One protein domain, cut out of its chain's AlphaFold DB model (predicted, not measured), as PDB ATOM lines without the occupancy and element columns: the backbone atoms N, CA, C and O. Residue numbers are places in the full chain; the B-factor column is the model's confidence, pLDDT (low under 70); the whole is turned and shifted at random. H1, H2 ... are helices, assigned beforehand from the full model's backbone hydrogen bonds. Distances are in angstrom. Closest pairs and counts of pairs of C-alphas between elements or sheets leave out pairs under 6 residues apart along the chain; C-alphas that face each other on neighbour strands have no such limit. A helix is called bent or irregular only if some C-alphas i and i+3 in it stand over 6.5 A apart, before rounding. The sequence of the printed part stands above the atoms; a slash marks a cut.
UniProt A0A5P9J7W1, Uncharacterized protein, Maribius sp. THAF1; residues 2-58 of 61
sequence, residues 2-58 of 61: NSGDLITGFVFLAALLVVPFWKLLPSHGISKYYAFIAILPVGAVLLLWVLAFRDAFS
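What this domain is: This is residues 2 to 58 of the 61 residues of an uncharacterized protein of Maribius sp. THAF1 (UniProt A0A5P9J7W1). The chain folds back and forth as a loose, stretched Z: the long helix H1 runs out, the short helix H2 folds back along the later part of H1, and H3 turns again to run the same way as H1. Residues 2 to 10, of which 3 to 10 belong to H1, stick out as a free arm beyond the body that the rest makes. The printed part has 57 residues with three named helices, in the order H1, H2, H3, and no named strand, and its class is all helix. It is loose, with a radius of gyration of the C-alphas of 13.3 A, and its outline is a rod spanning 49 by 18 by 12 A.

Where its parts are: Start at C-alpha 3, at (192.716, 164.206, 137.374), where H1 begins; it holds residues 3 to 27 and runs 37.4 A from first to last C-alpha, ending at C-alpha 27 at (223.137, 182.629, 148.888). H1 is neither bent nor irregular, but only just: C-alphas 17 and 20 are 6.4 A apart. Go on to Lys 32, where H2 begins; it holds residues 32 to 39, 13.4 A from first to last C-alpha. H2 too is neither bent nor irregular, but only just, with C-alphas 33 and 36 at 6.3 A. From Pro 41 find H3, residues 41 to 58, which runs 25.9 A to C-alpha 58 at (224.317, 192.541, 157.200).

How they stand to each other: Look first at Phe 21 and Ala 35, whose C-alphas, 5.2 A apart, are the closest of H1 and H2. These two helices touch and run opposite ways at a steep tilt of 42 degrees, a helical hairpin. Next find Ala 38 and Ala 44, the closest C-alphas of H2 and H3 at 4.0 A; H2 and H3 touch only at the corner by their link, H3 with residues 43 to 47 alone. They run opposite ways at a steep tilt of 44 degrees. H1 and H3 are close but not clearly touching, with their closest C-alphas, those of Leu 25 and Leu 51, 7.6 A apart; they run the same way at a shallow tilt of 9 degrees. In H3 every O i to N i+4 pair is within hydrogen-bond range, in H1 17 of 21 are, and in H2 0 of 4 are, while 5 of 5 O i to N i+3 pairs of H2 are within range.

The domain as a whole: Compare Asn 2 with Ser 58: their C-alphas, 49.0 A apart, are the two farthest apart in the domain. Without the free residues 2 to 10, of which 3 to 10 belong to H1, the body spans 35 by 18 by 13 A. The printed part has no cut, and the links H1 to H2 and H2 to H3 are both tight. The mean pLDDT of the printed part is 89.8, and no printed residue is under 70.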
ATOM      1  N   ASN A   2     190.944 166.140 133.318       78.25
ATOM      2  CA  ASN A   2     191.375 164.832 133.813       78.25
ATOM      3  C   ASN A   2     192.117 165.039 135.139       78.25
ATOM      4  O   ASN A   2     192.816 166.037 135.296       78.25
ATOM      5  N   SER A   3     192.019 164.102 136.081       72.44
ATOM      6  CA  SER A   3     192.716 164.206 137.374       72.44
ATOM      7  C   SER A   3     194.239 164.372 137.226       72.44
ATOM      8  O   SER A   3     194.879 164.955 138.096       72.44
ATOM      9  N   GLY A   4     194.809 163.923 136.100       80.56
ATOM     10  CA  GLY A   4     196.212 164.149 135.738       80.56
ATOM     11  C   GLY A   4     196.576 165.624 135.527       80.56
ATOM     12  O   GLY A   4     197.620 166.048 136.010       80.56
ATOM     13  N   ASP A   5     195.700 166.430 134.913       87.00
ATOM     14  CA  ASP A   5     195.972 167.860 134.667       87.00
ATOM     15  C   ASP A   5     196.096 168.647 135.976       87.00
ATOM     16  O   ASP A   5     196.925 169.549 136.098       87.00
ATOM     17  N   LEU A   6     195.289 168.290 136.979       87.94
ATOM     18  CA  LEU A   6     195.292 168.960 138.279       87.94
ATOM     19  C   LEU A   6     196.580 168.669 139.058       87.94
ATOM     20  O   LEU A   6     197.160 169.578 139.654       87.94
ATOM     21  N   ILE A   7     197.053 167.420 139.024       90.81
ATOM     22  CA  ILE A   7     198.289 167.010 139.703       90.81
ATOM     23  C   ILE A   7     199.499 167.663 139.031       90.81
ATOM     24  O   ILE A   7     200.335 168.255 139.715       90.81
ATOM     25  N   THR A   8     199.578 167.609 137.700       92.00
ATOM     26  CA  THR A   8     200.670 168.240 136.951       92.00
ATOM     27  C   THR A   8     200.695 169.754 137.171       92.00
ATOM     28  O   THR A   8     201.764 170.310 137.427       92.00
ATOM     29  N   GLY A   9     199.534 170.418 137.163       90.94
ATOM     30  CA  GLY A   9     199.428 171.848 137.457       90.94
ATOM     31  C   GLY A   9     199.884 172.210 138.874       90.94
ATOM     32  O   GLY A   9     200.629 173.175 139.055       90.94
ATOM     33  N   PHE A  10     199.508 171.413 139.878       89.31
ATOM     34  CA  PHE A  10     199.929 171.635 141.264       89.31
ATOM     35  C   PHE A  10     201.443 171.474 141.444       89.31
ATOM     36  O   PHE A  10     202.085 172.328 142.054       89.31
ATOM     37  N   VAL A  11     202.033 170.417 140.876       92.38
ATOM     38  CA  VAL A  11     203.487 170.189 140.930       92.38
ATOM     39  C   VAL A  11     204.241 171.317 140.229       92.38
ATOM     40  O   VAL A  11     205.254 171.785 140.747       92.38
ATOM     41  N   PHE A  12     203.736 171.794 139.089       93.62
ATOM     42  CA  PHE A  12     204.339 172.910 138.369       93.62
ATOM     43  C   PHE A  12     204.329 174.201 139.199       93.62
ATOM     44  O   PHE A  12     205.370 174.841 139.344       93.62
ATOM     45  N   LEU A  13     203.190 174.554 139.807       91.12
ATOM     46  CA  LEU A  13     203.085 175.721 140.692       91.12
ATOM     47  C   LEU A  13     203.985 175.598 141.927       91.12
ATOM     48  O   LEU A  13     204.688 176.547 142.273       91.12
ATOM     49  N   ALA A  14     204.004 174.429 142.568       91.56
ATOM     50  CA  ALA A  14     204.868 174.171 143.713       91.56
ATOM     51  C   ALA A  14     206.350 174.315 143.338       91.56
ATOM     52  O   ALA A  14     207.108 174.944 144.074       91.56
ATOM     53  N   ALA A  15     206.763 173.796 142.179       93.81
ATOM     54  CA  ALA A  15     208.125 173.963 141.686       93.81
ATOM     55  C   ALA A  15     208.451 175.440 141.417       93.81
ATOM     56  O   ALA A  15     209.506 175.913 141.838       93.81
ATOM     57  N   LEU A  16     207.535 176.186 140.790       93.19
ATOM     58  CA  LEU A  16     207.718 177.609 140.500       93.19
ATOM     59  C   LEU A  16     207.920 178.446 141.776       93.19
ATOM     60  O   LEU A  16     208.650 179.434 141.743       93.19
ATOM     61  N   LEU A  17     207.313 178.037 142.895       90.19
ATOM     62  CA  LEU A  17     207.498 178.674 144.200       90.19
ATOM     63  C   LEU A  17     208.737 178.166 144.943       90.19
ATOM     64  O   LEU A  17     209.500 178.972 145.452       90.19
ATOM     65  N   VAL A  18     208.984 176.859 145.018       94.06
ATOM     66  CA  VAL A  18     210.061 176.296 145.859       94.06
ATOM     67  C   VAL A  18     211.447 176.479 145.232       94.06
ATOM     68  O   VAL A  18     212.411 176.811 145.928       94.06
ATOM     69  N   VAL A  19     211.569 176.307 143.912       95.00
ATOM     70  CA  VAL A  19     212.849 176.379 143.186       95.00
ATOM     71  C   VAL A  19     213.571 177.727 143.335       95.00
ATOM     72  O   VAL A  19     214.773 177.706 143.618       95.00
ATOM     73  N   PRO A  20     212.927 178.904 143.198       92.50
ATOM     74  CA  PRO A  20     213.627 180.172 143.408       92.50
ATOM     75  C   PRO A  20     214.161 180.309 144.840       92.50
ATOM     76  O   PRO A  20     215.293 180.759 145.026       92.50
ATOM     77  N   PHE A  21     213.428 179.838 145.855       94.75
ATOM     78  CA  PHE A  21     213.890 179.876 147.247       94.75
ATOM     79  C   PHE A  21     215.057 178.919 147.506       94.75
ATOM     80  O   PHE A  21     215.944 179.249 148.295       94.75
ATOM     81  N   TRP A  22     215.142 177.787 146.801       93.75
ATOM     82  CA  TRP A  22     216.335 176.935 146.852       93.75
ATOM     83  C   TRP A  22     217.607 177.635 146.396       93.75
ATOM     84  O   TRP A  22     218.683 177.274 146.866       93.75
ATOM     85  N   LYS A  23     217.501 178.627 145.512       91.31
ATOM     86  CA  LYS A  23     218.646 179.431 145.080       91.31
ATOM     87  C   LYS A  23     218.888 180.632 146.001       91.31
ATOM     88  O   LYS A  23     220.040 180.924 146.307       91.31
ATOM     89  N   LEU A  24     217.824 181.292 146.468       91.94
ATOM     90  CA  LEU A  24     217.896 182.500 147.306       91.94
ATOM     91  C   LEU A  24     218.330 182.228 148.752       91.94
ATOM     92  O   LEU A  24     219.084 183.008 149.329       91.94
ATOM     93  N   LEU A  25     217.858 181.146 149.375       92.75
ATOM     94  CA  LEU A  25     218.157 180.878 150.786       92.75
ATOM     95  C   LEU A  25     219.649 180.575 151.027       92.75
ATOM     96  O   LEU A  25     220.232 181.201 151.922       92.75
ATOM     97  N   PRO A  26     220.311 179.704 150.234       91.56
ATOM     98  CA  PRO A  26     221.727 179.398 150.428       91.56
ATOM     99  C   PRO A  26     222.645 180.581 150.157       91.56
ATOM    100  O   PRO A  26     223.650 180.710 150.849       91.56
ATOM    101  N   SER A  27     222.301 181.464 149.210       88.56
ATOM    102  CA  SER A  27     223.137 182.629 148.888       88.56
ATOM    103  C   SER A  27     223.269 183.607 150.051       88.56
ATOM    104  O   SER A  27     224.259 184.317 150.138       88.56
ATOM    105  N   HIS A  28     222.300 183.617 150.964       88.00
ATOM    106  CA  HIS A  28     222.359 184.442 152.162       88.00
ATOM    107  C   HIS A  28     222.907 183.653 153.372       88.00
ATOM    108  O   HIS A  28     223.102 184.226 154.438       88.00
ATOM    109  N   GLY A  29     223.114 182.332 153.262       87.25
ATOM    110  CA  GLY A  29     223.529 181.459 154.369       87.25
ATOM    111  C   GLY A  29     222.375 180.840 155.173       87.25
ATOM    112  O   GLY A  29     222.516 180.619 156.372       87.25
ATOM    113  N   ILE A  30     221.185 180.640 154.583       88.81
ATOM    114  CA  ILE A  30     220.100 179.806 155.161       88.81
ATOM    115  C   ILE A  30     220.134 178.430 154.480       88.81
ATOM    116  O   ILE A  30     220.409 178.318 153.287       88.81
ATOM    117  N   SER A  31     219.826 177.363 155.221       92.50
ATOM    118  CA  SER A  31     219.761 176.006 154.665       92.50
ATOM    119  C   SER A  31     218.712 175.876 153.549       92.50
ATOM    120  O   SER A  31     217.566 176.299 153.699       92.50
ATOM    121  N   LYS A  32     219.075 175.211 152.442       91.38
ATOM    122  CA  LYS A  32     218.180 174.983 151.290       91.38
ATOM    123  C   LYS A  32     216.885 174.250 151.660       91.38
ATOM    124  O   LYS A  32     215.865 174.447 151.011       91.38
ATOM    125  N   TYR A  33     216.887 173.427 152.706       92.88
ATOM    126  CA  TYR A  33     215.707 172.644 153.087       92.88
ATOM    127  C   TYR A  33     214.533 173.516 153.556       92.88
ATOM    128  O   TYR A  33     213.385 173.100 153.438       92.88
ATOM    129  N   TYR A  34     214.779 174.754 153.994       93.38
ATOM    130  CA  TYR A  34     213.700 175.670 154.370       93.38
ATOM    131  C   TYR A  34     212.852 176.138 153.176       93.38
ATOM    132  O   TYR A  34     211.733 176.597 153.386       93.38
ATOM    133  N   ALA A  35     213.307 175.960 151.929       92.62
ATOM    134  CA  ALA A  35     212.529 176.325 150.742       92.62
ATOM    135  C   ALA A  35     211.204 175.552 150.622       92.62
ATOM    136  O   ALA A  35     210.269 176.056 150.011       92.62
ATOM    137  N   PHE A  36     211.075 174.368 151.238       92.81
ATOM    138  CA  PHE A  36     209.810 173.623 151.246       92.81
ATOM    139  C   PHE A  36     208.675 174.383 151.942       92.81
ATOM    140  O   PHE A  36     207.517 174.202 151.584       92.81
ATOM    141  N   ILE A  37     208.991 175.277 152.884       93.62
ATOM    142  CA  ILE A  37     208.000 176.125 153.560       93.62
ATOM    143  C   ILE A  37     207.344 177.097 152.561       93.62
ATOM    144  O   ILE A  37     206.179 177.452 152.729       93.62
ATOM    145  N   ALA A  38     208.044 177.457 151.475       92.06
ATOM    146  CA  ALA A  38     207.524 178.320 150.413       92.06
ATOM    147  C   ALA A  38     206.409 177.673 149.572       92.06
ATOM    148  O   ALA A  38     205.764 178.373 148.795       92.06
ATOM    149  N   ILE A  39     206.144 176.366 149.731       92.44
ATOM    150  CA  ILE A  39     204.984 175.722 149.093       92.44
ATOM    151  C   ILE A  39     203.665 176.329 149.586       92.44
ATOM    152  O   ILE A  39     202.673 176.352 148.859       92.44
ATOM    153  N   LEU A  40     203.663 176.845 150.818       92.31
ATOM    154  CA  LEU A  40     202.574 177.637 151.358       92.31
ATOM    155  C   LEU A  40     202.844 179.109 151.025       92.31
ATOM    156  O   LEU A  40     203.891 179.625 151.421       92.31
ATOM    157  N   PRO A  41     201.903 179.827 150.385       84.75
ATOM    158  CA  PRO A  41     202.091 181.236 150.033       84.75
ATOM    159  C   PRO A  41     202.514 182.106 151.226       84.75
ATOM    160  O   PRO A  41     203.399 182.947 151.111       84.75
ATOM    161  N   VAL A  42     201.942 181.851 152.407       93.75
ATOM    162  CA  VAL A  42     202.315 182.543 153.654       93.75
ATOM    163  C   VAL A  42     203.754 182.221 154.067       93.75
ATOM    164  O   VAL A  42     204.495 183.109 154.483       93.75
ATOM    165  N   GLY A  43     204.178 180.966 153.913       93.50
ATOM    166  CA  GLY A  43     205.544 180.543 154.195       93.50
ATOM    167  C   GLY A  43     206.568 181.235 153.297       93.50
ATOM    168  O   GLY A  43     207.618 181.653 153.782       93.50
ATOM    169  N   ALA A  44     206.235 181.447 152.022       93.06
ATOM    170  CA  ALA A  44     207.067 182.225 151.106       93.06
ATOM    171  C   ALA A  44     207.241 183.675 151.591       93.06
ATOM    172  O   ALA A  44     208.367 184.165 151.652       93.06
ATOM    173  N   VAL A  45     206.158 184.338 152.014       94.62
ATOM    174  CA  VAL A  45     206.219 185.709 152.557       94.62
ATOM    175  C   VAL A  45     207.090 185.777 153.816       94.62
ATOM    176  O   VAL A  45     207.925 186.671 153.928       94.62
ATOM    177  N   LEU A  46     206.957 184.817 154.735       95.25
ATOM    178  CA  LEU A  46     207.797 184.755 155.937       95.25
ATOM    179  C   LEU A  46     209.280 184.551 155.602       95.25
ATOM    180  O   LEU A  46     210.135 185.197 156.198       95.25
ATOM    181  N   LEU A  47     209.602 183.687 154.635       93.94
ATOM    182  CA  LEU A  47     210.986 183.482 154.197       93.94
ATOM    183  C   LEU A  47     211.573 184.746 153.559       93.94
ATOM    184  O   LEU A  47     212.732 185.069 153.813       93.94
ATOM    185  N   LEU A  48     210.778 185.481 152.776       93.62
ATOM    186  CA  LEU A  48     211.189 186.776 152.228       93.62
ATOM    187  C   LEU A  48     211.413 187.810 153.331       93.62
ATOM    188  O   LEU A  48     212.398 188.540 153.278       93.62
ATOM    189  N   TRP A  49     210.554 187.836 154.353       94.44
ATOM    190  CA  TRP A  49     210.744 188.679 155.529       94.44
ATOM    191  C   TRP A  49     212.075 188.341 156.215       94.44
ATOM    192  O   TRP A  49     212.911 189.215 156.410       94.44
ATOM    193  N   VAL A  50     212.338 187.067 156.513       92.75
ATOM    194  CA  VAL A  50     213.610 186.641 157.127       92.75
ATOM    195  C   VAL A  50     214.820 187.061 156.283       92.75
ATOM    196  O   VAL A  50     215.801 187.554 156.839       92.75
ATOM    197  N   LEU A  51     214.751 186.905 154.956       92.62
ATOM    198  CA  LEU A  51     215.812 187.341 154.046       92.62
ATOM    199  C   LEU A  51     216.024 188.859 154.092       92.62
ATOM    200  O   LEU A  51     217.157 189.292 154.278       92.62
ATOM    201  N   ALA A  52     214.952 189.649 153.997       91.38
ATOM    202  CA  ALA A  52     215.013 191.110 153.999       91.38
ATOM    203  C   ALA A  52     215.604 191.673 155.298       91.38
ATOM    204  O   ALA A  52     216.431 192.579 155.269       91.38
ATOM    205  N   PHE A  53     215.211 191.120 156.448       90.81
ATOM    206  CA  PHE A  53     215.752 191.573 157.727       90.81
ATOM    207  C   PHE A  53     217.194 191.128 157.930       90.81
ATOM    208  O   PHE A  53     217.985 191.902 158.462       90.81
ATOM    209  N   ARG A  54     217.570 189.921 157.487       82.31
ATOM    210  CA  ARG A  54     218.973 189.505 157.553       82.31
ATOM    211  C   ARG A  54     219.866 190.403 156.701       82.31
ATOM    212  O   ARG A  54     220.905 190.823 157.192       82.31
ATOM    213  N   ASP A  55     219.440 190.714 155.483       79.81
ATOM    214  CA  ASP A  55     220.165 191.617 154.588       79.81
ATOM    215  C   ASP A  55     220.310 193.020 155.204       79.81
ATOM    216  O   ASP A  55     221.413 193.549 155.306       79.81
ATOM    217  N   ALA A  56     219.226 193.561 155.776       76.69
ATOM    218  CA  ALA A  56     219.240 194.857 156.459       76.69
ATOM    219  C   ALA A  56     220.172 194.923 157.685       76.69
ATOM    220  O   ALA A  56     220.633 196.010 158.041       76.69
ATOM    221  N   PHE A  57     220.426 193.798 158.363       73.69
ATOM    222  CA  PHE A  57     221.416 193.733 159.441       73.69
ATOM    223  C   PHE A  57     222.837 193.528 158.911       73.69
ATOM    224  O   PHE A  57     223.764 194.094 159.484       73.69
ATOM    225  N   SER A  58     223.013 192.757 157.835       71.69
ATOM    226  CA  SER A  58     224.317 192.541 157.200       71.69
ATOM    227  C   SER A  58     224.886 193.805 156.556       71.69
ATOM    228  O   SER A  58     226.079 194.033 156.682       71.69
TER     229      SER A  58